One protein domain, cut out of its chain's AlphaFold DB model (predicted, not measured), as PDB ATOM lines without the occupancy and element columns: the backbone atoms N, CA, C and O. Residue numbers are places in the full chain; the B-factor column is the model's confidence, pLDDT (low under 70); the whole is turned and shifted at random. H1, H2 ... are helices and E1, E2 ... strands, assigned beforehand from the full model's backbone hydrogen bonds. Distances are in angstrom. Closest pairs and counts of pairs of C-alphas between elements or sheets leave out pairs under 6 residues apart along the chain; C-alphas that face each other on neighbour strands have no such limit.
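AT A GLANCE: This is residues 2 to 188 of the 325 residues of an uncharacterized protein of Macrococcus bohemicus (UniProt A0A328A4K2). With little regular structure, this model has a small three-stranded sheet with H3 beside its E3 edge, and long loops around and beyond. Residues 84 to 115 go out and fold back; the tail, 129 to 188, ends out there too. The 187 residues hold H1 E1 H2 E2 E3 H3, mixed in class, with 38 residues in named elements; order E1 - E2 - E3, antiparallel. It is only just compact, close to loose: radius of gyration of the C-alphas 18.9 A, spans 54 by 37 by 32 A.

IN THESE COORDINATES: Find H1, residues 8 to 11, at C-alpha 8 (-28.896, -23.121, 17.738). Then come E1, 35 to 39, 12.6 A; H2, 63 to 66; E2, 70 to 75, 17.3 A; E3, 78 to 83, 17.1 A; and H3, 116 to 128, 18.1 A, ending at C-alpha 128 (-36.505, -7.213, 11.911).

HOW THE PARTS SIT: Look at N 36 and O 72, 3.0 A, between E1 and E2, and N 71 and O 82, 2.9 A, in hairpin E2 and E3. H3 only grazes the sheet; its closest C-alphas to E3 are Met 127 and Lys 79, 6.8 A. H1 only grazes it too, with Ala 9 and Ile 38 the closest C-alphas to E1, 6.1 A. H2 is only just not on the sheet, with 4 pairs of C-alphas within 10 A. Every O i to N i+4 pair of H3 is within hydrogen-bond range; H1 and H2 are too short for one.

THE WHOLE: The C-alphas farthest apart, Gly 138 and His 170, are 54.7 A apart. The printed part has no cut; links H1 to E1, E1 to H2 and E3 to H3 are long. Residues 3 to 8 have pLDDT under 70.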
ATOM      1  N   SER A   2     -36.165 -32.838  12.057       74.12
ATOM      2  CA  SER A   2     -35.918 -32.283  13.390       74.12
ATOM      3  C   SER A   2     -35.113 -30.987  13.272       74.12
ATOM      4  O   SER A   2     -34.056 -30.968  12.644       74.12
ATOM      5  N   ALA A   3     -35.604 -29.910  13.879       68.62
ATOM      6  CA  ALA A   3     -34.935 -28.614  13.895       68.62
ATOM      7  C   ALA A   3     -33.782 -28.629  14.915       68.62
ATOM      8  O   ALA A   3     -33.929 -28.219  16.062       68.62
ATOM      9  N   LYS A   4     -32.632 -29.182  14.510       64.00
ATOM     10  CA  LYS A   4     -31.437 -29.323  15.354       64.00
ATOM     11  C   LYS A   4     -30.188 -28.860  14.616       64.00
ATOM     12  O   LYS A   4     -29.699 -29.538  13.716       64.00
ATOM     13  N   ASP A   5     -29.661 -27.729  15.062       69.25
ATOM     14  CA  ASP A   5     -28.356 -27.183  14.695       69.25
ATOM     15  C   ASP A   5     -27.535 -26.999  15.977       69.25
ATOM     16  O   ASP A   5     -28.060 -26.525  16.985       69.25
ATOM     17  N   GLU A   6     -26.258 -27.384  15.959       65.50
ATOM     18  CA  GLU A   6     -25.397 -27.384  17.155       65.50
ATOM     19  C   GLU A   6     -25.132 -25.961  17.682       65.50
ATOM     20  O   GLU A   6     -24.956 -25.769  18.884       65.50
ATOM     21  N   ASP A   7     -25.183 -24.957  16.799       69.75
ATOM     22  CA  ASP A   7     -25.045 -23.534  17.140       69.75
ATOM     23  C   ASP A   7     -26.387 -22.870  17.566       69.75
ATOM     24  O   ASP A   7     -26.423 -21.665  17.832       69.75
ATOM     25  N   ASN A   8     -27.509 -23.611  17.571       69.88
ATOM     26  CA  ASN A   8     -28.896 -23.121  17.738       69.88
ATOM     27  C   ASN A   8     -29.280 -21.927  16.823       69.88
ATOM     28  O   ASN A   8     -30.230 -21.195  17.101       69.88
ATOM     29  N   ALA A   9     -28.529 -21.673  15.744       78.06
ATOM     30  CA  ALA A   9     -28.772 -20.605  14.771       78.06
ATOM     31  C   ALA A   9     -29.225 -19.239  15.364       78.06
ATOM     32  O   ALA A   9     -30.191 -18.648  14.891       78.06
ATOM     33  N   PHE A  10     -28.548 -18.717  16.399       77.25
ATOM     34  CA  PHE A  10     -28.926 -17.479  17.129       77.25
ATOM     35  C   PHE A  10     -30.287 -17.510  17.870       77.25
ATOM     36  O   PHE A  10     -30.872 -16.452  18.109       77.25
ATOM     37  N   GLY A  11     -30.799 -18.688  18.233       85.00
ATOM     38  CA  GLY A  11     -32.134 -18.856  18.822       85.00
ATOM     39  C   GLY A  11     -33.259 -18.922  17.783       85.00
ATOM     40  O   GLY A  11     -34.434 -18.883  18.135       85.00
ATOM     41  N   LEU A  12     -32.937 -19.041  16.487       90.81
ATOM     42  CA  LEU A  12     -33.955 -19.203  15.440       90.81
ATOM     43  C   LEU A  12     -34.788 -20.481  15.612       90.81
ATOM     44  O   LEU A  12     -35.954 -20.503  15.217       90.81
ATOM     45  N   LEU A  13     -34.209 -21.514  16.227       93.44
ATOM     46  CA  LEU A  13     -34.864 -22.796  16.496       93.44
ATOM     47  C   LEU A  13     -35.440 -22.881  17.927       93.44
ATOM     48  O   LEU A  13     -35.889 -23.947  18.344       93.44
ATOM     49  N   ASP A  14     -35.468 -21.776  18.685       92.69
ATOM     50  CA  ASP A  14     -36.010 -21.765  20.048       92.69
ATOM     51  C   ASP A  14     -37.499 -22.150  20.043       92.69
ATOM     52  O   ASP A  14     -38.351 -21.409  19.543       92.69
ATOM     53  N   ASN A  15     -37.812 -23.286  20.676       93.50
ATOM     54  CA  ASN A  15     -39.135 -23.932  20.710       93.50
ATOM     55  C   ASN A  15     -39.622 -24.463  19.343       93.50
ATOM     56  O   ASN A  15     -40.824 -24.575  19.117       93.50
ATOM     57  N   VAL A  16     -38.692 -24.807  18.448       94.38
ATOM     58  CA  VAL A  16     -38.953 -25.530  17.197       94.38
ATOM     59  C   VAL A  16     -38.351 -26.931  17.343       94.38
ATOM     60  O   VAL A  16     -37.133 -27.076  17.394       94.38
ATOM     61  N   GLU A  17     -39.168 -27.981  17.426       91.56
ATOM     62  CA  GLU A  17     -38.686 -29.370  17.444       91.56
ATOM     63  C   GLU A  17     -38.677 -29.988  16.041       91.56
ATOM     64  O   GLU A  17     -37.772 -30.771  15.703       91.56
ATOM     65  N   LYS A  18     -39.708 -29.684  15.241       91.69
ATOM     66  CA  LYS A  18     -40.027 -30.353  13.977       91.69
ATOM     67  C   LYS A  18     -40.566 -29.395  12.922       91.69
ATOM     68  O   LYS A  18     -41.403 -28.540  13.188       91.69
ATOM     69  N   VAL A  19     -40.165 -29.665  11.685       92.88
ATOM     70  CA  VAL A  19     -40.786 -29.124  10.473       92.88
ATOM     71  C   VAL A  19     -40.942 -30.213   9.408       92.88
ATOM     72  O   VAL A  19     -40.276 -31.261   9.453       92.88
ATOM     73  N   ASN A  20     -41.807 -29.952   8.434       90.94
ATOM     74  CA  ASN A  20     -41.969 -30.738   7.215       90.94
ATOM     75  C   ASN A  20     -41.895 -29.843   5.966       90.94
ATOM     76  O   ASN A  20     -41.717 -28.635   6.054       90.94
ATOM     77  N   MET A  21     -41.936 -30.491   4.807       89.56
ATOM     78  CA  MET A  21     -41.787 -29.928   3.467       89.56
ATOM     79  C   MET A  21     -42.677 -30.764   2.548       89.56
ATOM     80  O   MET A  21     -42.758 -31.977   2.752       89.56
ATOM     81  N   HIS A  22     -43.327 -30.147   1.561       86.38
ATOM     82  CA  HIS A  22     -44.290 -30.836   0.686       86.38
ATOM     83  C   HIS A  22     -43.893 -30.830  -0.797       86.38
ATOM     84  O   HIS A  22     -44.324 -31.716  -1.534       86.38
ATOM     85  N   ALA A  23     -43.052 -29.888  -1.242       80.19
ATOM     86  CA  ALA A  23     -42.617 -29.749  -2.637       80.19
ATOM     87  C   ALA A  23     -41.140 -30.127  -2.893       80.19
ATOM     88  O   ALA A  23     -40.624 -29.894  -3.981       80.19
ATOM     89  N   GLY A  24     -40.451 -30.724  -1.913       82.31
ATOM     90  CA  GLY A  24     -39.179 -31.442  -2.123       82.31
ATOM     91  C   GLY A  24     -37.915 -30.605  -2.380       82.31
ATOM     92  O   GLY A  24     -36.865 -31.185  -2.637       82.31
ATOM     93  N   SER A  25     -37.987 -29.277  -2.321       89.25
ATOM     94  CA  SER A  25     -36.903 -28.367  -2.723       89.25
ATOM     95  C   SER A  25     -35.911 -28.038  -1.591       89.25
ATOM     96  O   SER A  25     -36.310 -27.732  -0.465       89.25
ATOM     97  N   THR A  26     -34.607 -28.043  -1.896       92.69
ATOM     98  CA  THR A  26     -33.507 -27.698  -0.973       92.69
ATOM     99  C   THR A  26     -32.621 -26.565  -1.509       92.69
ATOM    100  O   THR A  26     -32.652 -26.193  -2.680       92.69
ATOM    101  N   ILE A  27     -31.823 -25.971  -0.619       93.62
ATOM    102  CA  ILE A  27     -30.992 -24.789  -0.861       93.62
ATOM    103  C   ILE A  27     -29.514 -25.182  -0.808       93.62
ATOM    104  O   ILE A  27     -28.979 -25.549   0.243       93.62
ATOM    105  N   MET A  28     -28.833 -25.036  -1.941       92.56
ATOM    106  CA  MET A  28     -27.389 -25.228  -2.069       92.56
ATOM    107  C   MET A  28     -26.614 -24.109  -1.344       92.56
ATOM    108  O   MET A  28     -26.676 -22.940  -1.733       92.56
ATOM    109  N   ILE A  29     -25.822 -24.448  -0.321       93.19
ATOM    110  CA  ILE A  29     -24.928 -23.490   0.347       93.19
ATOM    111  C   ILE A  29     -23.684 -23.283  -0.527       93.19
ATOM    112  O   ILE A  29     -22.711 -24.026  -0.435       93.19
ATOM    113  N   ALA A  30     -23.716 -22.273  -1.400       91.75
ATOM    114  CA  ALA A  30     -22.619 -21.982  -2.331       91.75
ATOM    115  C   ALA A  30     -21.403 -21.298  -1.669       91.75
ATOM    116  O   ALA A  30     -20.262 -21.585  -2.024       91.75
ATOM    117  N   ASN A  31     -21.633 -20.393  -0.705       92.12
ATOM    118  CA  ASN A  31     -20.574 -19.711   0.048       92.12
ATOM    119  C   ASN A  31     -20.890 -19.672   1.564       92.12
ATOM    120  O   ASN A  31     -21.648 -18.799   2.005       92.12
ATOM    121  N   PRO A  32     -20.271 -20.562   2.365       90.56
ATOM    122  CA  PRO A  32     -20.435 -20.602   3.820       90.56
ATOM    123  C   PRO A  32     -19.994 -19.344   4.592       90.56
ATOM    124  O   PRO A  32     -20.408 -19.156   5.733       90.56
ATOM    125  N   GLU A  33     -19.173 -18.454   4.019       88.56
ATOM    126  CA  GLU A  33     -18.716 -17.232   4.713       88.56
ATOM    127  C   GLU A  33     -19.830 -16.187   4.902       88.56
ATOM    128  O   GLU A  33     -19.725 -15.287   5.745       88.56
ATOM    129  N   ILE A  34     -20.890 -16.286   4.093       91.69
ATOM    130  CA  ILE A  34     -22.017 -15.345   4.067       91.69
ATOM    131  C   ILE A  34     -23.373 -16.013   4.307       91.69
ATOM    132  O   ILE A  34     -24.336 -15.289   4.564       91.69
ATOM    133  N   ALA A  35     -23.466 -17.348   4.246       93.25
ATOM    134  CA  ALA A  35     -24.703 -18.108   4.422       93.25
ATOM    135  C   ALA A  35     -24.496 -19.417   5.210       93.25
ATOM    136  O   ALA A  35     -23.438 -20.028   5.123       93.25
ATOM    137  N   LYS A  36     -25.520 -19.862   5.949       91.88
ATOM    138  CA  LYS A  36     -25.554 -21.144   6.687       91.88
ATOM    139  C   LYS A  36     -26.930 -21.784   6.563       91.88
ATOM    140  O   LYS A  36     -27.938 -21.077   6.608       91.88
ATOM    141  N   GLY A  37     -26.966 -23.110   6.454       93.38
ATOM    142  CA  GLY A  37     -28.196 -23.881   6.607       93.38
ATOM    143  C   GLY A  37     -28.535 -24.068   8.085       93.38
ATOM    144  O   GLY A  37     -27.667 -24.411   8.886       93.38
ATOM    145  N   ILE A  38     -29.794 -23.829   8.450       93.38
ATOM    146  CA  ILE A  38     -30.277 -23.910   9.840       93.38
ATOM    147  C   ILE A  38     -31.249 -25.076  10.057       93.38
ATOM    148  O   ILE A  38     -31.375 -25.568  11.173       93.38
ATOM    149  N   ILE A  39     -31.899 -25.551   8.991       93.62
ATOM    150  CA  ILE A  39     -32.663 -26.800   8.974       93.62
ATOM    151  C   ILE A  39     -32.271 -27.575   7.721       93.62
ATOM    152  O   ILE A  39     -32.154 -27.001   6.639       93.62
ATOM    153  N   TYR A  40     -32.094 -28.882   7.880       92.81
ATOM    154  CA  TYR A  40     -31.714 -29.824   6.834       92.81
ATOM    155  C   TYR A  40     -32.715 -30.988   6.780       92.81
ATOM    156  O   TYR A  40     -33.336 -31.297   7.806       92.81
ATOM    157  N   PRO A  41     -32.859 -31.667   5.627       92.62
ATOM    158  CA  PRO A  41     -33.545 -32.949   5.574       92.62
ATOM    159  C   PRO A  41     -32.887 -33.958   6.527       92.62
ATOM    160  O   PRO A  41     -31.673 -33.949   6.740       92.62
ATOM    161  N   GLU A  42     -33.693 -34.855   7.095       91.31
ATOM    162  CA  GLU A  42     -33.178 -36.058   7.764       91.31
ATOM    163  C   GLU A  42     -32.694 -37.064   6.702       91.31
ATOM    164  O   GLU A  42     -32.551 -36.713   5.533       91.31
ATOM    165  N   LYS A  43     -32.435 -38.324   7.073       93.31
ATOM    166  CA  LYS A  43     -32.121 -39.359   6.082       93.31
ATOM    167  C   LYS A  43     -33.302 -39.545   5.122       93.31
ATOM    168  O   LYS A  43     -34.364 -39.979   5.559       93.31
ATOM    169  N   LEU A  44     -33.078 -39.297   3.835       91.75
ATOM    170  CA  LEU A  44     -34.048 -39.520   2.763       91.75
ATOM    171  C   LEU A  44     -33.816 -40.868   2.061       91.75
ATOM    172  O   LEU A  44     -32.756 -41.491   2.168       91.75
ATOM    173  N   SER A  45     -34.823 -41.307   1.316       89.38
ATOM    174  CA  SER A  45     -34.812 -42.472   0.437       89.38
ATOM    175  C   SER A  45     -35.682 -42.213  -0.798       89.38
ATOM    176  O   SER A  45     -36.389 -41.213  -0.878       89.38
ATOM    177  N   LYS A  46     -35.716 -43.158  -1.746       85.19
ATOM    178  CA  LYS A  46     -36.608 -43.082  -2.919       85.19
ATOM    179  C   LYS A  46     -38.111 -43.109  -2.594       85.19
ATOM    180  O   LYS A  46     -38.916 -42.890  -3.490       85.19
ATOM    181  N   HIS A  47     -38.497 -43.394  -1.349       86.88
ATOM    182  CA  HIS A  47     -39.890 -43.293  -0.898       86.88
ATOM    183  C   HIS A  47     -40.256 -41.888  -0.403       86.88
ATOM    184  O   HIS A  47     -41.434 -41.562  -0.350       86.88
ATOM    185  N   ASP A  48     -39.255 -41.063  -0.088       88.94
ATOM    186  CA  ASP A  48     -39.406 -39.690   0.401       88.94
ATOM    187  C   ASP A  48     -39.340 -38.662  -0.745       88.94
ATOM    188  O   ASP A  48     -39.256 -37.458  -0.507       88.94
ATOM    189  N   LYS A  49     -39.350 -39.138  -2.000       87.25
ATOM    190  CA  LYS A  49     -39.329 -38.286  -3.187       87.25
ATOM    191  C   LYS A  49     -40.602 -37.456  -3.313       87.25
ATOM    192  O   LYS A  49     -41.699 -37.924  -3.004       87.25
ATOM    193  N   TRP A  50     -40.478 -36.271  -3.901       87.50
ATOM    194  CA  TRP A  50     -41.646 -35.550  -4.393       87.50
ATOM    195  C   TRP A  50     -42.231 -36.274  -5.615       87.50
ATOM    196  O   TRP A  50     -41.507 -36.634  -6.544       87.50
ATOM    197  N   SER A  51     -43.548 -36.504  -5.629       83.25
ATOM    198  CA  SER A  51     -44.228 -37.318  -6.654       83.25
ATOM    199  C   SER A  51     -44.204 -36.719  -8.062       83.25
ATOM    200  O   SER A  51     -44.514 -37.421  -9.020       83.25
ATOM    201  N   HIS A  52     -43.842 -35.441  -8.186       83.38
ATOM    202  CA  HIS A  52     -43.792 -34.696  -9.445       83.38
ATOM    203  C   HIS A  52     -42.362 -34.309  -9.863       83.38
ATOM    204  O   HIS A  52     -42.192 -33.574 -10.831       83.38
ATOM    205  N   ALA A  53     -41.331 -34.808  -9.167       83.06
ATOM    206  CA  ALA A  53     -39.943 -34.606  -9.573       83.06
ATOM    207  C   ALA A  53     -39.652 -35.302 -10.918       83.06
ATOM    208  O   ALA A  53     -39.996 -36.469 -11.119       83.06
ATOM    209  N   VAL A  54     -39.002 -34.579 -11.833       84.56
ATOM    210  CA  VAL A  54     -38.644 -35.054 -13.185       84.56
ATOM    211  C   VAL A  54     -37.185 -35.506 -13.312       84.56
ATOM    212  O   VAL A  54     -36.818 -36.111 -14.318       84.56
ATOM    213  N   ASP A  55     -36.368 -35.222 -12.299       84.38
ATOM    214  CA  ASP A  55     -34.907 -35.329 -12.287       84.38
ATOM    215  C   ASP A  55     -34.386 -36.607 -11.581       84.38
ATOM    216  O   ASP A  55     -34.743 -37.723 -11.963       84.38
ATOM    217  N   GLN A  56     -33.469 -36.473 -10.615       84.12
ATOM    218  CA  GLN A  56     -32.902 -37.580  -9.828       84.12
ATOM    219  C   GLN A  56     -33.548 -37.725  -8.440       84.12
ATOM    220  O   GLN A  56     -33.224 -38.680  -7.732       84.12
ATOM    221  N   GLU A  57     -34.505 -36.853  -8.106       86.88
ATOM    222  CA  GLU A  57     -35.454 -36.926  -6.987       86.88
ATOM    223  C   GLU A  57     -34.841 -36.719  -5.591       86.88
ATOM    224  O   GLU A  57     -35.292 -35.861  -4.838       86.88
ATOM    225  N   VAL A  58     -33.841 -37.527  -5.231       89.88
ATOM    226  CA  VAL A  58     -33.088 -37.470  -3.969       89.88
ATOM    227  C   VAL A  58     -31.615 -37.696  -4.307       89.88
ATOM    228  O   VAL A  58     -31.209 -38.778  -4.739       89.88
ATOM    229  N   TYR A  59     -30.812 -36.659  -4.119       88.62
ATOM    230  CA  TYR A  59     -29.475 -36.501  -4.683       88.62
ATOM    231  C   TYR A  59     -28.371 -37.176  -3.866       88.62
ATOM    232  O   TYR A  59     -27.403 -37.703  -4.425       88.62
ATOM    233  N   THR A  60     -28.486 -37.151  -2.536       91.12
ATOM    234  CA  THR A  60     -27.433 -37.600  -1.607       91.12
ATOM    235  C   THR A  60     -27.941 -38.459  -0.445       91.12
ATOM    236  O   THR A  60     -27.127 -39.057   0.261       91.12
ATOM    237  N   ASN A  61     -29.261 -38.654  -0.337       91.50
ATOM    238  CA  ASN A  61     -29.980 -39.326   0.759       91.50
ATOM    239  C   ASN A  61     -30.143 -38.461   2.029       91.50
ATOM    240  O   ASN A  61     -30.276 -39.001   3.134       91.50
ATOM    241  N   GLY A  62     -30.192 -37.136   1.880       91.25
ATOM    242  CA  GLY A  62     -30.533 -36.187   2.941       91.25
ATOM    243  C   GLY A  62     -29.341 -35.607   3.710       91.25
ATOM    244  O   GLY A  62     -28.191 -35.679   3.280       91.25
ATOM    245  N   PHE A  63     -29.616 -35.032   4.884       91.31
ATOM    246  CA  PHE A  63     -28.650 -34.272   5.693       91.31
ATOM    247  C   PHE A  63     -28.020 -33.079   4.938       91.31
ATOM    248  O   PHE A  63     -28.639 -32.502   4.048       91.31
ATOM    249  N   LYS A  64     -26.808 -32.650   5.331       90.75
ATOM    250  CA  LYS A  64     -26.154 -31.440   4.793       90.75
ATOM    251  C   LYS A  64     -25.695 -31.556   3.338       90.75
ATOM    252  O   LYS A  64     -25.575 -30.533   2.666       90.75
ATOM    253  N   ASP A  65     -25.461 -32.775   2.856       90.38
ATOM    254  CA  ASP A  65     -25.014 -33.014   1.481       90.38
ATOM    255  C   ASP A  65     -26.148 -32.765   0.461       90.38
ATOM    256  O   ASP A  65     -25.861 -32.386  -0.672       90.38
ATOM    257  N   GLU A  66     -27.415 -32.867   0.889       92.06
ATOM    258  CA  GLU A  66     -28.634 -32.618   0.095       92.06
ATOM    259  C   GLU A  66     -28.969 -31.121  -0.061       92.06
ATOM    260  O   GLU A  66     -29.879 -30.754  -0.800       92.06
ATOM    261  N   GLY A  67     -28.268 -30.244   0.665       92.94
ATOM    262  CA  GLY A  67     -28.646 -28.839   0.830       92.94
ATOM    263  C   GLY A  67     -29.610 -28.605   1.999       92.94
ATOM    264  O   GLY A  67     -30.188 -29.525   2.576       92.94
ATOM    265  N   ALA A  68     -29.754 -27.342   2.394       94.25
ATOM    266  CA  ALA A  68     -30.583 -26.943   3.529       94.25
ATOM    267  C   ALA A  68     -32.054 -26.790   3.120       94.25
ATOM    268  O   ALA A  68     -32.339 -26.252   2.058       94.25
ATOM    269  N   PHE A  69     -33.005 -27.169   3.976       94.62
ATOM    270  CA  PHE A  69     -34.405 -26.786   3.764       94.62
ATOM    271  C   PHE A  69     -34.640 -25.303   4.095       94.62
ATOM    272  O   PHE A  69     -35.432 -24.632   3.438       94.62
ATOM    273  N   ILE A  70     -33.918 -24.768   5.087       95.06
ATOM    274  CA  ILE A  70     -33.914 -23.334   5.402       95.06
ATOM    275  C   ILE A  70     -32.481 -22.871   5.625       95.06
ATOM    276  O   ILE A  70     -31.727 -23.492   6.379       95.06
ATOM    277  N   ALA A  71     -32.126 -21.746   5.008       95.25
ATOM    278  CA  ALA A  71     -30.832 -21.094   5.155       95.25
ATOM    279  C   ALA A  71     -30.985 -19.602   5.479       95.25
ATOM    280  O   ALA A  71     -31.972 -18.960   5.121       95.25
ATOM    281  N   ILE A  72     -29.972 -19.031   6.129       94.69
ATOM    282  CA  ILE A  72     -29.875 -17.595   6.423       94.69
ATOM    283  C   ILE A  72     -28.603 -17.011   5.816       94.69
ATOM    284  O   ILE A  72     -27.616 -17.727   5.648       94.69
ATOM    285  N   SER A  73     -28.591 -15.706   5.534       94.62
ATOM    286  CA  SER A  73     -27.381 -14.991   5.107       94.62
ATOM    287  C   SER A  73     -27.194 -13.627   5.774       94.62
ATOM    288  O   SER A  73     -28.156 -12.981   6.198       94.62
ATOM    289  N   LYS A  74     -25.937 -13.168   5.846       92.81
ATOM    290  CA  LYS A  74     -25.546 -11.808   6.257       92.81
ATOM    291  C   LYS A  74     -24.451 -11.299   5.327       92.81
ATOM    292  O   LYS A  74     -23.395 -11.918   5.225       92.81
ATOM    293  N   LEU A  75     -24.672 -10.140   4.713       93.19
ATOM    294  CA  LEU A  75     -23.641  -9.449   3.938       93.19
ATOM    295  C   LEU A  75     -23.724  -7.941   4.177       93.19
ATOM    296  O   LEU A  75     -24.689  -7.270   3.802       93.19
ATOM    297  N   GLY A  76     -22.713  -7.400   4.858       92.75
ATOM    298  CA  GLY A  76     -22.739  -6.028   5.348       92.75
ATOM    299  C   GLY A  76     -23.937  -5.819   6.276       92.75
ATOM    300  O   GLY A  76     -24.146  -6.566   7.234       92.75
ATOM    301  N   LYS A  77     -24.764  -4.812   5.988       92.00
ATOM    302  CA  LYS A  77     -26.007  -4.577   6.740       92.00
ATOM    303  C   LYS A  77     -27.148  -5.522   6.337       92.00
ATOM    304  O   LYS A  77     -28.021  -5.762   7.167       92.00
ATOM    305  N   GLY A  78     -27.125  -6.073   5.121       93.69
ATOM    306  CA  GLY A  78     -28.187  -6.929   4.590       93.69
ATOM    307  C   GLY A  78     -28.278  -8.291   5.279       93.69
ATOM    308  O   GLY A  78     -27.272  -8.829   5.747       93.69
ATOM    309  N   LYS A  79     -29.497  -8.834   5.311       94.19
ATOM    310  CA  LYS A  79     -29.846 -10.202   5.717       94.19
ATOM    311  C   LYS A  79     -30.826 -10.784   4.706       94.19
ATOM    312  O   LYS A  79     -31.614 -10.027   4.140       94.19
ATOM    313  N   ALA A  80     -30.823 -12.100   4.551       95.69
ATOM    314  CA  ALA A  80     -31.914 -12.827   3.917       95.69
ATOM    315  C   ALA A  80     -32.202 -14.133   4.666       95.69
ATOM    316  O   ALA A  80     -31.341 -14.666   5.370       95.69
ATOM    317  N   VAL A  81     -33.420 -14.631   4.474       95.94
ATOM    318  CA  VAL A  81     -33.845 -15.994   4.796       95.94
ATOM    319  C   VAL A  81     -34.232 -16.640   3.472       95.94
ATOM    320  O   VAL A  81     -34.898 -16.006   2.652       95.94
ATOM    321  N   PHE A  82     -33.815 -17.882   3.275       96.00
ATOM    322  CA  PHE A  82     -34.172 -18.724   2.142       96.00
ATOM    323  C   PHE A  82     -34.908 -19.945   2.689       96.00
ATOM    324  O   PHE A  82     -34.456 -20.538   3.668       96.00
ATOM    325  N   ILE A  83     -36.029 -20.304   2.070       95.00
ATOM    326  CA  ILE A  83     -36.868 -21.455   2.422       95.00
ATOM    327  C   ILE A  83     -37.019 -22.277   1.138       95.00
ATOM    328  O   ILE A  83     -37.205 -21.687   0.074       95.00
ATOM    329  N   GLY A  84     -36.883 -23.601   1.229       93.19
ATOM    330  CA  GLY A  84     -36.872 -24.494   0.071       93.19
ATOM    331  C   GLY A  84     -38.174 -24.469  -0.732       93.19
ATOM    332  O   GLY A  84     -38.129 -24.378  -1.959       93.19
ATOM    333  N   ASP A  85     -39.327 -24.484  -0.057       90.88
ATOM    334  CA  ASP A  85     -40.653 -24.373  -0.677       90.88
ATOM    335  C   ASP A  85     -41.585 -23.376   0.046       90.88
ATOM    336  O   ASP A  85     -41.236 -22.776   1.064       90.88
ATOM    337  N   SER A  86     -42.786 -23.165  -0.502       89.25
ATOM    338  CA  SER A  86     -43.829 -22.324   0.105       89.25
ATOM    339  C   SER A  86     -44.553 -22.985   1.279       89.25
ATOM    340  O   SER A  86     -45.318 -22.317   1.976       89.25
ATOM    341  N   SER A  87     -44.344 -24.279   1.520       88.44
ATOM    342  CA  SER A  87     -45.309 -25.099   2.251       88.44
ATOM    343  C   SER A  87     -45.377 -24.800   3.750       88.44
ATOM    344  O   SER A  87     -46.383 -25.106   4.377       88.44
ATOM    345  N   ILE A  88     -44.377 -24.118   4.320       90.88
ATOM    346  CA  ILE A  88     -44.388 -23.665   5.726       90.88
ATOM    347  C   ILE A  88     -44.971 -22.253   5.921       90.88
ATOM    348  O   ILE A  88     -45.090 -21.785   7.053       90.88
ATOM    349  N   VAL A  89     -45.321 -21.555   4.832       90.56
ATOM    350  CA  VAL A  89     -45.912 -20.199   4.845       90.56
ATOM    351  C   VAL A  89     -47.285 -20.125   4.166       90.56
ATOM    352  O   VAL A  89     -47.835 -19.033   4.013       90.56
ATOM    353  N   GLU A  90     -47.848 -21.262   3.757       87.06
ATOM    354  CA  GLU A  90     -49.173 -21.321   3.138       87.06
ATOM    355  C   GLU A  90     -50.325 -21.103   4.136       87.06
ATOM    356  O   GLU A  90     -50.241 -21.413   5.327       87.06
ATOM    357  N   ASP A  91     -51.402 -20.523   3.603       82.81
ATOM    358  CA  ASP A  91     -52.636 -20.121   4.279       82.81
ATOM    359  C   ASP A  91     -53.787 -20.939   3.676       82.81
ATOM    360  O   ASP A  91     -53.949 -20.985   2.450       82.81
ATOM    361  N   ASN A  92     -54.614 -21.558   4.526       82.31
ATOM    362  CA  ASN A  92     -55.744 -22.386   4.091       82.31
ATOM    363  C   ASN A  92     -56.881 -21.597   3.401       82.31
ATOM    364  O   ASN A  92     -57.846 -22.199   2.933       82.31
ATOM    365  N   THR A  93     -56.776 -20.263   3.327       78.50
ATOM    366  CA  THR A  93     -57.718 -19.381   2.626       78.50
ATOM    367  C   THR A  93     -57.182 -18.927   1.252       78.50
ATOM    368  O   THR A  93     -56.543 -17.873   1.138       78.50
ATOM    369  N   PRO A  94     -57.464 -19.665   0.156       76.94
ATOM    370  CA  PRO A  94     -57.100 -19.248  -1.198       76.94
ATOM    371  C   PRO A  94     -57.901 -18.005  -1.618       76.94
ATOM    372  O   PRO A  94     -59.030 -18.082  -2.093       76.94
ATOM    373  N   LYS A  95     -57.291 -16.824  -1.465       82.94
ATOM    374  CA  LYS A  95     -57.906 -15.512  -1.761       82.94
ATOM    375  C   LYS A  95     -58.196 -15.262  -3.249       82.94
ATOM    376  O   LYS A  95     -58.892 -14.301  -3.564       82.94
ATOM    377  N   TYR A  96     -57.659 -16.094  -4.145       87.62
ATOM    378  CA  TYR A  96     -57.732 -15.930  -5.599       87.62
ATOM    379  C   TYR A  96     -57.804 -17.283  -6.312       87.62
ATOM    380  O   TYR A  96     -57.086 -18.217  -5.947       87.62
ATOM    381  N   VAL A  97     -58.590 -17.361  -7.388       89.44
ATOM    382  CA  VAL A  97     -58.627 -18.536  -8.278       89.44
ATOM    383  C   VAL A  97     -57.420 -18.577  -9.226       89.44
ATOM    384  O   VAL A  97     -56.654 -17.613  -9.344       89.44
ATOM    385  N   ARG A  98     -57.217 -19.706  -9.907       89.38
ATOM    386  CA  ARG A  98     -56.140 -19.910 -10.888       89.38
ATOM    387  C   ARG A  98     -56.273 -18.997 -12.108       89.38
ATOM    388  O   ARG A  98     -57.281 -19.045 -12.804       89.38
ATOM    389  N   GLU A  99     -55.211 -18.256 -12.410       91.75
ATOM    390  CA  GLU A  99     -55.150 -17.307 -13.534       91.75
ATOM    391  C   GLU A  99     -55.392 -17.965 -14.899       91.75
ATOM    392  O   GLU A  99     -55.935 -17.321 -15.791       91.75
ATOM    393  N   ASP A 100     -55.042 -19.248 -15.049       90.00
ATOM    394  CA  ASP A 100     -55.115 -19.972 -16.320       90.00
ATOM    395  C   ASP A 100     -56.474 -20.626 -16.630       90.00
ATOM    396  O   ASP A 100     -56.688 -21.048 -17.767       90.00
ATOM    397  N   ASN A 101     -57.355 -20.794 -15.632       88.44
ATOM    398  CA  ASN A 101     -58.574 -21.611 -15.776       88.44
ATOM    399  C   ASN A 101     -59.710 -21.350 -14.756       88.44
ATOM    400  O   ASN A 101     -60.710 -22.078 -14.755       88.44
ATOM    401  N   GLY A 102     -59.562 -20.370 -13.860       89.12
ATOM    402  CA  GLY A 102     -60.607 -19.933 -12.932       89.12
ATOM    403  C   GLY A 102     -61.003 -20.952 -11.858       89.12
ATOM    404  O   GLY A 102     -61.943 -20.698 -11.112       89.12
ATOM    405  N   GLN A 103     -60.322 -22.101 -11.759       87.50
ATOM    406  CA  GLN A 103     -60.578 -23.069 -10.693       87.50
ATOM    407  C   GLN A 103     -60.028 -22.561  -9.356       87.50
ATOM    408  O   GLN A 103     -59.014 -21.857  -9.309       87.50
ATOM    409  N   GLU A 104     -60.673 -22.954  -8.262       85.94
ATOM    410  CA  GLU A 104     -60.182 -22.705  -6.907       85.94
ATOM    411  C   GLU A 104     -58.766 -23.283  -6.737       85.94
ATOM    412  O   GLU A 104     -58.458 -24.380  -7.211       85.94
ATOM    413  N   LYS A 105     -57.874 -22.521  -6.091       82.25
ATOM    414  CA  LYS A 105     -56.545 -23.017  -5.721       82.25
ATOM    415  C   LYS A 105     -56.705 -23.891  -4.478       82.25
ATOM    416  O   LYS A 105     -57.235 -23.419  -3.480       82.25
ATOM    417  N   GLN A 106     -56.232 -25.133  -4.522       78.50
ATOM    418  CA  GLN A 106     -55.976 -25.884  -3.293       78.50
ATOM    419  C   GLN A 106     -54.726 -25.289  -2.632       78.50
ATOM    420  O   GLN A 106     -53.722 -25.073  -3.312       78.50
ATOM    421  N   THR A 107     -54.815 -24.995  -1.339       75.88
ATOM    422  CA  THR A 107     -53.704 -24.572  -0.477       75.88
ATOM    423  C   THR A 107     -53.795 -25.335   0.838       75.88
ATOM    424  O   THR A 107     -54.871 -25.816   1.211       75.88
ATOM    425  N   TYR A 108     -52.671 -25.454   1.537       80.38
ATOM    426  CA  TYR A 108     -52.603 -26.134   2.828       80.38
ATOM    427  C   TYR A 108     -52.510 -25.117   3.970       80.38
ATOM    428  O   TYR A 108     -52.150 -23.958   3.764       80.38
ATOM    429  N   ASP A 109     -52.841 -25.530   5.196       88.62
ATOM    430  CA  ASP A 109     -52.700 -24.688   6.397       88.62
ATOM    431  C   ASP A 109     -51.249 -24.699   6.900       88.62
ATOM    432  O   ASP A 109     -50.973 -24.947   8.072       88.62
ATOM    433  N   GLY A 110     -50.313 -24.509   5.968       90.81
ATOM    434  CA  GLY A 110     -48.895 -24.814   6.119       90.81
ATOM    435  C   GLY A 110     -48.244 -24.140   7.319       90.81
ATOM    436  O   GLY A 110     -47.465 -24.760   8.040       90.81
ATOM    437  N   ILE A 111     -48.642 -22.898   7.604       92.06
ATOM    438  CA  ILE A 111     -48.183 -22.138   8.774       92.06
ATOM    439  C   ILE A 111     -48.594 -22.762  10.126       92.06
ATOM    440  O   ILE A 111     -47.959 -22.483  11.141       92.06
ATOM    441  N   ARG A 112     -49.636 -23.608  10.163       91.88
ATOM    442  CA  ARG A 112     -50.112 -24.329  11.360       91.88
ATOM    443  C   ARG A 112     -49.613 -25.773  11.463       91.88
ATOM    444  O   ARG A 112     -49.962 -26.456  12.425       91.88
ATOM    445  N   GLU A 113     -48.836 -26.259  10.499       93.19
ATOM    446  CA  GLU A 113     -48.237 -27.591  10.587       93.19
ATOM    447  C   GLU A 113     -46.994 -27.579  11.493       93.19
ATOM    448  O   GLU A 113     -46.203 -26.636  11.476       93.19
ATOM    449  N   MET A 114     -46.828 -28.639  12.295       94.12
ATOM    450  CA  MET A 114     -45.715 -28.819  13.241       94.12
ATOM    451  C   MET A 114     -45.417 -27.528  14.037       94.12
ATOM    452  O   MET A 114     -46.326 -26.977  14.656       94.12
ATOM    453  N   ASP A 115     -44.174 -27.037  14.005       95.94
ATOM    454  CA  ASP A 115     -43.747 -25.804  14.673       95.94
ATOM    455  C   ASP A 115     -43.556 -24.625  13.687       95.94
ATOM    456  O   ASP A 115     -42.830 -23.669  13.982       95.94
ATOM    457  N   HIS A 116     -44.172 -24.673  12.493       95.25
ATOM    458  CA  HIS A 116     -43.927 -23.704  11.412       95.25
ATOM    459  C   HIS A 116     -44.236 -22.255  11.816       95.25
ATOM    460  O   HIS A 116     -43.430 -21.368  11.527       95.25
ATOM    461  N   GLN A 117     -45.330 -21.997  12.550       95.56
ATOM    462  CA  GLN A 117     -45.619 -20.655  13.075       95.56
ATOM    463  C   GLN A 117     -44.485 -20.148  13.979       95.56
ATOM    464  O   GLN A 117     -44.009 -19.029  13.786       95.56
ATOM    465  N   THR A 118     -44.032 -20.957  14.943       96.44
ATOM    466  CA  THR A 118     -42.971 -20.589  15.896       96.44
ATOM    467  C   THR A 118     -41.678 -20.238  15.165       96.44
ATOM    468  O   THR A 118     -41.069 -19.196  15.415       96.44
ATOM    469  N   LEU A 119     -41.297 -21.073  14.198       95.81
ATOM    470  CA  LEU A 119     -40.120 -20.865  13.366       95.81
ATOM    471  C   LEU A 119     -40.228 -19.599  12.507       95.81
ATOM    472  O   LEU A 119     -39.292 -18.802  12.469       95.81
ATOM    473  N   MET A 120     -41.367 -19.374  11.849       95.69
ATOM    474  CA  MET A 120     -41.578 -18.176  11.036       95.69
ATOM    475  C   MET A 120     -41.607 -16.903  11.881       95.69
ATOM    476  O   MET A 120     -41.032 -15.890  11.481       95.69
ATOM    477  N   GLU A 121     -42.186 -16.951  13.079       96.25
ATOM    478  CA  GLU A 121     -42.075 -15.863  14.042       96.25
ATOM    479  C   GLU A 121     -40.613 -15.587  14.427       96.25
ATOM    480  O   GLU A 121     -40.204 -14.426  14.441       96.25
ATOM    481  N   ASN A 122     -39.811 -16.617  14.718       96.06
ATOM    482  CA  ASN A 122     -38.393 -16.467  15.063       96.06
ATOM    483  C   ASN A 122     -37.582 -15.870  13.898       96.06
ATOM    484  O   ASN A 122     -36.825 -14.915  14.095       96.06
ATOM    485  N   LEU A 123     -37.800 -16.356  12.672       95.44
ATOM    486  CA  LEU A 123     -37.174 -15.842  11.448       95.44
ATOM    487  C   LEU A 123     -37.539 -14.376  11.182       95.44
ATOM    488  O   LEU A 123     -36.661 -13.575  10.856       95.44
ATOM    489  N   VAL A 124     -38.803 -13.986  11.379       95.62
ATOM    490  CA  VAL A 124     -39.248 -12.588  11.245       95.62
ATOM    491  C   VAL A 124     -38.661 -11.706  12.355       95.62
ATOM    492  O   VAL A 124     -38.130 -10.636  12.052       95.62
ATOM    493  N   LYS A 125     -38.665 -12.159  13.619       95.38
ATOM    494  CA  LYS A 125     -38.034 -11.453  14.755       95.38
ATOM    495  C   LYS A 125     -36.544 -11.198  14.479       95.38
ATOM    496  O   LYS A 125     -36.082 -10.063  14.621       95.38
ATOM    497  N   TRP A 126     -35.811 -12.209  14.002       94.00
ATOM    498  CA  TRP A 126     -34.410 -12.072  13.588       94.00
ATOM    499  C   TRP A 126     -34.249 -11.124  12.401       94.00
ATOM    500  O   TRP A 126     -33.399 -10.240  12.456       94.00
ATOM    501  N   MET A 127     -35.071 -11.229  11.348       94.50
ATOM    502  CA  MET A 127     -35.012 -10.333  10.184       94.50
ATOM    503  C   MET A 127     -35.257  -8.863  10.558       94.50
ATOM    504  O   MET A 127     -34.528  -7.991  10.081       94.50
ATOM    505  N   MET A 128     -36.193  -8.578  11.466       94.31
ATOM    506  CA  MET A 128     -36.505  -7.213  11.911       94.31
ATOM    507  C   MET A 128     -35.442  -6.601  12.839       94.31
ATOM    508  O   MET A 128     -35.238  -5.386  12.810       94.31
ATOM    509  N   LYS A 129     -34.736  -7.406  13.646       92.12
ATOM    510  CA  LYS A 129     -33.713  -6.915  14.587       92.12
ATOM    511  C   LYS A 129     -32.501  -6.323  13.854       92.12
ATOM    512  O   LYS A 129     -31.875  -6.988  13.030       92.12
ATOM    513  N   GLN A 130     -32.138  -5.074  14.144       91.12
ATOM    514  CA  GLN A 130     -30.874  -4.513  13.650       91.12
ATOM    515  C   GLN A 130     -29.702  -5.076  14.464       91.12
ATOM    516  O   GLN A 130     -29.797  -5.214  15.680       91.12
ATOM    517  N   GLU A 131     -28.616  -5.409  13.771       88.56
ATOM    518  CA  GLU A 131     -27.440  -6.091  14.322       88.56
ATOM    519  C   GLU A 131     -26.172  -5.282  14.026       88.56
ATOM    520  O   GLU A 131     -26.083  -4.624  12.986       88.56
ATOM    521  N   ASP A 132     -25.183  -5.367  14.916       90.38
ATOM    522  CA  ASP A 132     -23.883  -4.698  14.792       90.38
ATOM    523  C   ASP A 132     -22.919  -5.415  13.825       90.38
ATOM    524  O   ASP A 132     -22.120  -4.773  13.142       90.38
ATOM    525  N   TYR A 133     -23.016  -6.744  13.729       89.75
ATOM    526  CA  TYR A 133     -22.157  -7.577  12.892       89.75
ATOM    527  C   TYR A 133     -22.479  -7.478  11.390       89.75
ATOM    528  O   TYR A 133     -23.621  -7.265  10.971       89.75
ATOM    529  N   SER A 134     -21.452  -7.667  10.556       90.75
ATOM    530  CA  SER A 134     -21.498  -7.502   9.093       90.75
ATOM    531  C   SER A 134     -21.384  -8.804   8.282       90.75
ATOM    532  O   SER A 134     -21.649  -8.801   7.082       90.75
ATOM    533  N   SER A 135     -21.011  -9.909   8.926       88.69
ATOM    534  CA  SER A 135     -20.897 -11.262   8.366       88.69
ATOM    535  C   SER A 135     -21.286 -12.272   9.449       88.69
ATOM    536  O   SER A 135     -21.296 -11.935  10.635       88.69
ATOM    537  N   LEU A 136     -21.625 -13.493   9.040       85.81
ATOM    538  CA  LEU A 136     -21.870 -14.614   9.943       85.81
ATOM    539  C   LEU A 136     -20.576 -15.318  10.402       85.81
ATOM    540  O   LEU A 136     -20.596 -16.073  11.372       85.81
ATOM    541  N   ASN A 137     -19.448 -15.074   9.727       83.69
ATOM    542  CA  ASN A 137     -18.174 -15.722  10.031       83.69
ATOM    543  C   ASN A 137     -17.738 -15.444  11.487       83.69
ATOM    544  O   ASN A 137     -17.831 -14.316  11.977       83.69
ATOM    545  N   GLY A 138     -17.310 -16.490  12.199       81.81
ATOM    546  CA  GLY A 138     -16.969 -16.429  13.623       81.81
ATOM    547  C   GLY A 138     -18.160 -16.293  14.584       81.81
ATOM    548  O   GLY A 138     -17.940 -16.089  15.777       81.81
ATOM    549  N   LYS A 139     -19.412 -16.390  14.105       83.75
ATOM    550  CA  LYS A 139     -20.617 -16.474  14.956       83.75
ATOM    551  C   LYS A 139     -21.169 -17.894  15.109       83.75
ATOM    552  O   LYS A 139     -21.975 -18.118  16.005       83.75
ATOM    553  N   PHE A 140     -20.747 -18.816  14.251       79.19
ATOM    554  CA  PHE A 140     -21.151 -20.221  14.243       79.19
ATOM    555  C   PHE A 140     -20.075 -21.096  13.591       79.19
ATOM    556  O   PHE A 140     -19.117 -20.581  13.001       79.19
ATOM    557  N   SER A 141     -20.266 -22.411  13.637       83.31
ATOM    558  CA  SER A 141     -19.495 -23.361  12.834       83.31
ATOM    559  C   SER A 141     -19.851 -23.210  11.351       83.31
ATOM    560  O   SER A 141     -21.017 -23.345  10.973       83.31
ATOM    561  N   LEU A 142     -18.864 -22.903  10.499       80.94
ATOM    562  CA  LEU A 142     -19.089 -22.767   9.054       80.94
ATOM    563  C   LEU A 142     -19.512 -24.115   8.452       80.94
ATOM    564  O   LEU A 142     -18.867 -25.139   8.686       80.94
ATOM    565  N   ASP A 143     -20.565 -24.100   7.635       84.69
ATOM    566  CA  ASP A 143     -20.926 -25.248   6.807       84.69
ATOM    567  C   ASP A 143     -19.852 -25.523   5.737       84.69
ATOM    568  O   ASP A 143     -19.000 -24.687   5.427       84.69
ATOM    569  N   LYS A 144     -19.901 -26.712   5.133       88.62
ATOM    570  CA  LYS A 144     -19.178 -26.985   3.884       88.62
ATOM    571  C   LYS A 144     -20.026 -26.503   2.704       88.62
ATOM    572  O   LYS A 144     -21.252 -26.540   2.814       88.62
ATOM    573  N   PRO A 145     -19.421 -26.111   1.569       92.31
ATOM    574  CA  PRO A 145     -20.183 -25.887   0.349       92.31
ATOM    575  C   PRO A 145     -20.963 -27.151  -0.036       92.31
ATOM    576  O   PRO A 145     -20.391 -28.245  -0.036       92.31
ATOM    577  N   THR A 146     -22.251 -27.007  -0.351       92.19
ATOM    578  CA  THR A 146     -23.088 -28.126  -0.814       92.19
ATOM    579  C   THR A 146     -22.546 -28.669  -2.142       92.19
ATOM    580  O   THR A 146     -22.010 -27.928  -2.971       92.19
ATOM    581  N   LYS A 147     -22.631 -29.988  -2.339       88.94
ATOM    582  CA  LYS A 147     -21.984 -30.681  -3.456       88.94
ATOM    583  C   LYS A 147     -22.799 -30.551  -4.749       88.94
ATOM    584  O   LYS A 147     -23.714 -31.332  -4.976       88.94
ATOM    585  N   VAL A 148     -22.362 -29.652  -5.628       85.69
ATOM    586  CA  VAL A 148     -22.973 -29.422  -6.948       85.69
ATOM    587  C   VAL A 148     -22.897 -30.664  -7.855       85.69
ATOM    588  O   VAL A 148     -21.830 -31.265  -8.040       85.69
ATOM    589  N   LEU A 149     -24.026 -31.027  -8.457       86.38
ATOM    590  CA  LEU A 149     -24.183 -32.012  -9.523       86.38
ATOM    591  C   LEU A 149     -24.069 -31.342 -10.901       86.38
ATOM    592  O   LEU A 149     -24.296 -30.149 -11.069       86.38
ATOM    593  N   LYS A 150     -23.713 -32.113 -11.937       87.44
ATOM    594  CA  LYS A 150     -23.394 -31.531 -13.255       87.44
ATOM    595  C   LYS A 150     -24.551 -30.757 -13.895       87.44
ATOM    596  O   LYS A 150     -24.295 -29.727 -14.497       87.44
ATOM    597  N   PHE A 151     -25.790 -31.228 -13.758       84.56
ATOM    598  CA  PHE A 151     -26.967 -30.591 -14.364       84.56
ATOM    599  C   PHE A 151     -27.453 -29.342 -13.604       84.56
ATOM    600  O   PHE A 151     -28.273 -28.595 -14.134       84.56
ATOM    601  N   GLU A 152     -26.946 -29.094 -12.391       83.62
ATOM    602  CA  GLU A 152     -27.211 -27.869 -11.618       83.62
ATOM    603  C   GLU A 152     -26.319 -26.699 -12.073       83.62
ATOM    604  O   GLU A 152     -26.589 -25.541 -11.763       83.62
ATOM    605  N   ILE A 153     -25.254 -26.987 -12.833       86.88
ATOM    606  CA  ILE A 153     -24.433 -25.974 -13.500       86.88
ATOM    607  C   ILE A 153     -25.222 -25.481 -14.728       86.88
ATOM    608  O   ILE A 153     -25.490 -26.299 -15.612       86.88
ATOM    609  N   PRO A 154     -25.583 -24.185 -14.841       85.88
ATOM    610  CA  PRO A 154     -26.497 -23.702 -15.881       85.88
ATOM    611  C   PRO A 154     -26.073 -24.046 -17.316       85.88
ATOM    612  O   PRO A 154     -26.908 -24.418 -18.134       85.88
ATOM    613  N   GLU A 155     -24.775 -23.995 -17.620       90.00
ATOM    614  CA  GLU A 155     -24.212 -24.306 -18.943       90.00
ATOM    615  C   GLU A 155     -24.171 -25.813 -19.266       90.00
ATOM    616  O   GLU A 155     -23.821 -26.200 -20.381       90.00
ATOM    617  N   GLN A 156     -24.490 -26.669 -18.292       89.75
ATOM    618  CA  GLN A 156     -24.559 -28.132 -18.407       89.75
ATOM    619  C   GLN A 156     -25.965 -28.673 -18.091       89.75
ATOM    620  O   GLN A 156     -26.157 -29.890 -18.051       89.75
ATOM    621  N   SER A 157     -26.938 -27.790 -17.851       86.19
ATOM    622  CA  SER A 157     -28.299 -28.169 -17.482       86.19
ATOM    623  C   SER A 157     -29.089 -28.695 -18.683       86.19
ATOM    624  O   SER A 157     -28.935 -28.225 -19.812       86.19
ATOM    625  N   THR A 158     -29.939 -29.689 -18.440       83.56
ATOM    626  CA  THR A 158     -30.759 -30.370 -19.452       83.56
ATOM    627  C   THR A 158     -32.095 -30.758 -18.835       83.56
ATOM    628  O   THR A 158     -32.086 -31.403 -17.789       83.56
ATOM    629  N   GLU A 159     -33.215 -30.446 -19.493       82.56
ATOM    630  CA  GLU A 159     -34.547 -30.947 -19.113       82.56
ATOM    631  C   GLU A 159     -34.555 -32.494 -19.223       82.56
ATOM    632  O   GLU A 159     -34.379 -33.016 -20.328       82.56
ATOM    633  N   PRO A 160     -34.666 -33.247 -18.106       81.19
ATOM    634  CA  PRO A 160     -34.449 -34.701 -18.097       81.19
ATOM    635  C   PRO A 160     -35.696 -35.496 -18.514       81.19
ATOM    636  O   PRO A 160     -35.593 -36.522 -19.186       81.19
ATOM    637  N   LYS A 161     -36.872 -34.990 -18.138       82.31
ATOM    638  CA  LYS A 161     -38.203 -35.349 -18.634       82.31
ATOM    639  C   LYS A 161     -38.974 -34.044 -18.823       82.31
ATOM    640  O   LYS A 161     -38.654 -33.054 -18.172       82.31
ATOM    641  N   ARG A 162     -40.024 -34.073 -19.646       82.06
ATOM    642  CA  ARG A 162     -40.968 -32.957 -19.762       82.06
ATOM    643  C   ARG A 162     -41.579 -32.639 -18.395       82.06
ATOM    644  O   ARG A 162     -42.115 -33.535 -17.747       82.06
ATOM    645  N   GLU A 163     -41.553 -31.368 -18.015       78.75
ATOM    646  CA  GLU A 163     -42.207 -30.862 -16.803       78.75
ATOM    647  C   GLU A 163     -43.688 -31.308 -16.677       78.75
ATOM    648  O   GLU A 163     -44.430 -31.264 -17.668       78.75
ATOM    649  N   PRO A 164     -44.180 -31.654 -15.468       75.44
ATOM    650  CA  PRO A 164     -45.546 -32.141 -15.242       75.44
ATOM    651  C   PRO A 164     -46.599 -31.017 -15.244       75.44
ATOM    652  O   PRO A 164     -47.780 -31.251 -14.983       75.44
ATOM    653  N   TRP A 165     -46.198 -29.769 -15.513       75.19
ATOM    654  CA  TRP A 165     -47.104 -28.625 -15.529       75.19
ATOM    655  C   TRP A 165     -48.107 -28.745 -16.676       75.19
ATOM    656  O   TRP A 165     -47.777 -28.618 -17.857       75.19
ATOM    657  N   GLY A 166     -49.371 -28.956 -16.317       73.44
ATOM    658  CA  GLY A 166     -50.446 -29.051 -17.290       73.44
ATOM    659  C   GLY A 166     -50.556 -27.797 -18.165       73.44
ATOM    660  O   GLY A 166     -50.582 -26.679 -17.652       73.44
ATOM    661  N   THR A 167     -50.678 -27.997 -19.483       77.44
ATOM    662  CA  THR A 167     -50.828 -26.929 -20.489       77.44
ATOM    663  C   THR A 167     -51.845 -25.874 -20.027       77.44
ATOM    664  O   THR A 167     -52.977 -26.271 -19.729       77.44
ATOM    665  N   PRO A 168     -51.500 -24.571 -19.969       83.19
ATOM    666  CA  PRO A 168     -52.418 -23.517 -19.526       83.19
ATOM    667  C   PRO A 168     -53.689 -23.397 -20.381       83.19
ATOM    668  O   PRO A 168     -53.781 -23.959 -21.475       83.19
ATOM    669  N   GLY A 169     -54.680 -22.636 -19.904       81.50
ATOM    670  CA  GLY A 169     -55.847 -22.273 -20.711       81.50
ATOM    671  C   GLY A 169     -55.451 -21.601 -22.032       81.50
ATOM    672  O   GLY A 169     -54.535 -20.786 -22.070       81.50
ATOM    673  N   HIS A 170     -56.164 -21.924 -23.117       74.38
ATOM    674  CA  HIS A 170     -55.807 -21.584 -24.508       74.38
ATOM    675  C   HIS A 170     -55.465 -20.100 -24.765       74.38
ATOM    676  O   HIS A 170     -54.709 -19.788 -25.680       74.38
ATOM    677  N   ASN A 171     -56.022 -19.181 -23.970       85.00
ATOM    678  CA  ASN A 171     -55.835 -17.736 -24.132       85.00
ATOM    679  C   ASN A 171     -54.929 -17.103 -23.057       85.00
ATOM    680  O   ASN A 171     -54.641 -15.911 -23.155       85.00
ATOM    681  N   TYR A 172     -54.502 -17.867 -22.044       90.75
ATOM    682  CA  TYR A 172     -53.719 -17.371 -20.912       90.75
ATOM    683  C   TYR A 172     -52.294 -16.984 -21.323       90.75
ATOM    684  O   TYR A 172     -51.601 -17.715 -22.035       90.75
ATOM    685  N   LYS A 173     -51.835 -15.844 -20.810       89.06
ATOM    686  CA  LYS A 173     -50.470 -15.338 -20.952       89.06
ATOM    687  C   LYS A 173     -50.028 -14.777 -19.605       89.06
ATOM    688  O   LYS A 173     -50.537 -13.748 -19.175       89.06
ATOM    689  N   TRP A 174     -49.030 -15.395 -18.980       89.38
ATOM    690  CA  TRP A 174     -48.510 -14.992 -17.662       89.38
ATOM    691  C   TRP A 174     -48.054 -13.519 -17.573       89.38
ATOM    692  O   TRP A 174     -48.013 -12.949 -16.489       89.38
ATOM    693  N   TYR A 175     -47.732 -12.896 -18.710       87.88
ATOM    694  CA  TYR A 175     -47.294 -11.501 -18.825       87.88
ATOM    695  C   TYR A 175     -48.420 -10.498 -19.156       87.88
ATOM    696  O   TYR A 175     -48.148  -9.307 -19.298       87.88
ATOM    697  N   ASP A 176     -49.667 -10.949 -19.326       90.12
ATOM    698  CA  ASP A 176     -50.806 -10.120 -19.747       90.12
ATOM    699  C   ASP A 176     -52.033 -10.398 -18.851       90.12
ATOM    700  O   ASP A 176     -52.865 -11.253 -19.181       90.12
ATOM    701  N   PRO A 177     -52.175  -9.666 -17.725       92.25
ATOM    702  CA  PRO A 177     -53.295  -9.785 -16.788       92.25
ATOM    703  C   PRO A 177     -54.693  -9.642 -17.399       92.25
ATOM    704  O   PRO A 177     -55.671 -10.098 -16.802       92.25
ATOM    705  N   SER A 178     -54.823  -9.064 -18.601       90.56
ATOM    706  CA  SER A 178     -56.113  -9.036 -19.297       90.56
ATOM    707  C   SER A 178     -56.600 -10.444 -19.670       90.56
ATOM    708  O   SER A 178     -57.812 -10.663 -19.738       90.56
ATOM    709  N   THR A 179     -55.683 -11.410 -19.814       91.50
ATOM    710  CA  THR A 179     -55.969 -12.819 -20.135       91.50
ATOM    711  C   THR A 179     -56.338 -13.694 -18.940       91.50
ATOM    712  O   THR A 179     -56.845 -14.791 -19.153       91.50
ATOM    713  N   PHE A 180     -56.107 -13.239 -17.703       92.88
ATOM    714  CA  PHE A 180     -56.358 -14.053 -16.508       92.88
ATOM    715  C   PHE A 180     -57.862 -14.305 -16.304       92.88
ATOM    716  O   PHE A 180     -58.694 -13.522 -16.766       92.88
ATOM    717  N   GLU A 181     -58.246 -15.357 -15.590       91.69
ATOM    718  CA  GLU A 181     -59.664 -15.616 -15.299       91.69
ATOM    719  C   GLU A 181     -60.234 -14.698 -14.182       91.69
ATOM    720  O   GLU A 181     -59.485 -14.178 -13.348       91.69
ATOM    721  N   PRO A 182     -61.554 -14.413 -14.154       89.25
ATOM    722  CA  PRO A 182     -62.177 -13.566 -13.130       89.25
ATOM    723  C   PRO A 182     -61.939 -14.070 -11.699       89.25
ATOM    724  O   PRO A 182     -62.082 -15.255 -11.419       89.25
ATOM    725  N   GLY A 183     -61.614 -13.159 -10.775       86.94
ATOM    726  CA  GLY A 183     -61.275 -13.503  -9.386       86.94
ATOM    727  C   GLY A 183     -59.839 -14.008  -9.180       86.94
ATOM    728  O   GLY A 183     -59.453 -14.320  -8.052       86.94
ATOM    729  N   SER A 184     -59.029 -14.094 -10.237       91.00
ATOM    730  CA  SER A 184     -57.591 -14.325 -10.119       91.00
ATOM    731  C   SER A 184     -56.844 -13.093  -9.615       91.00
ATOM    732  O   SER A 184     -57.281 -11.952  -9.795       91.00
ATOM    733  N   PHE A 185     -55.670 -13.316  -9.019       88.94
ATOM    734  CA  PHE A 185     -54.769 -12.226  -8.657       88.94
ATOM    735  C   PHE A 185     -54.397 -11.425  -9.912       88.94
ATOM    736  O   PHE A 185     -54.255 -11.989 -10.992       88.94
ATOM    737  N   GLY A 186     -54.292 -10.102  -9.805       87.31
ATOM    738  CA  GLY A 186     -53.958  -9.236 -10.941       87.31
ATOM    739  C   GLY A 186     -55.093  -8.952 -11.940       87.31
ATOM    740  O   GLY A 186     -55.072  -7.876 -12.533       87.31
ATOM    741  N   LYS A 187     -56.114  -9.809 -12.098       84.50
ATOM    742  CA  LYS A 187     -57.161  -9.637 -13.135       84.50
ATOM    743  C   LYS A 187     -57.900  -8.296 -13.049       84.50
ATOM    744  O   LYS A 187     -58.064  -7.615 -14.058       84.50
ATOM    745  N   ASP A 188     -58.302  -7.899 -11.843       70.31
ATOM    746  CA  ASP A 188     -58.980  -6.618 -11.596       70.31
ATOM    747  C   ASP A 188     -58.006  -5.448 -11.348       70.31
ATOM    748  O   ASP A 188     -58.436  -4.315 -11.098       70.31
TER     749      ASP A 188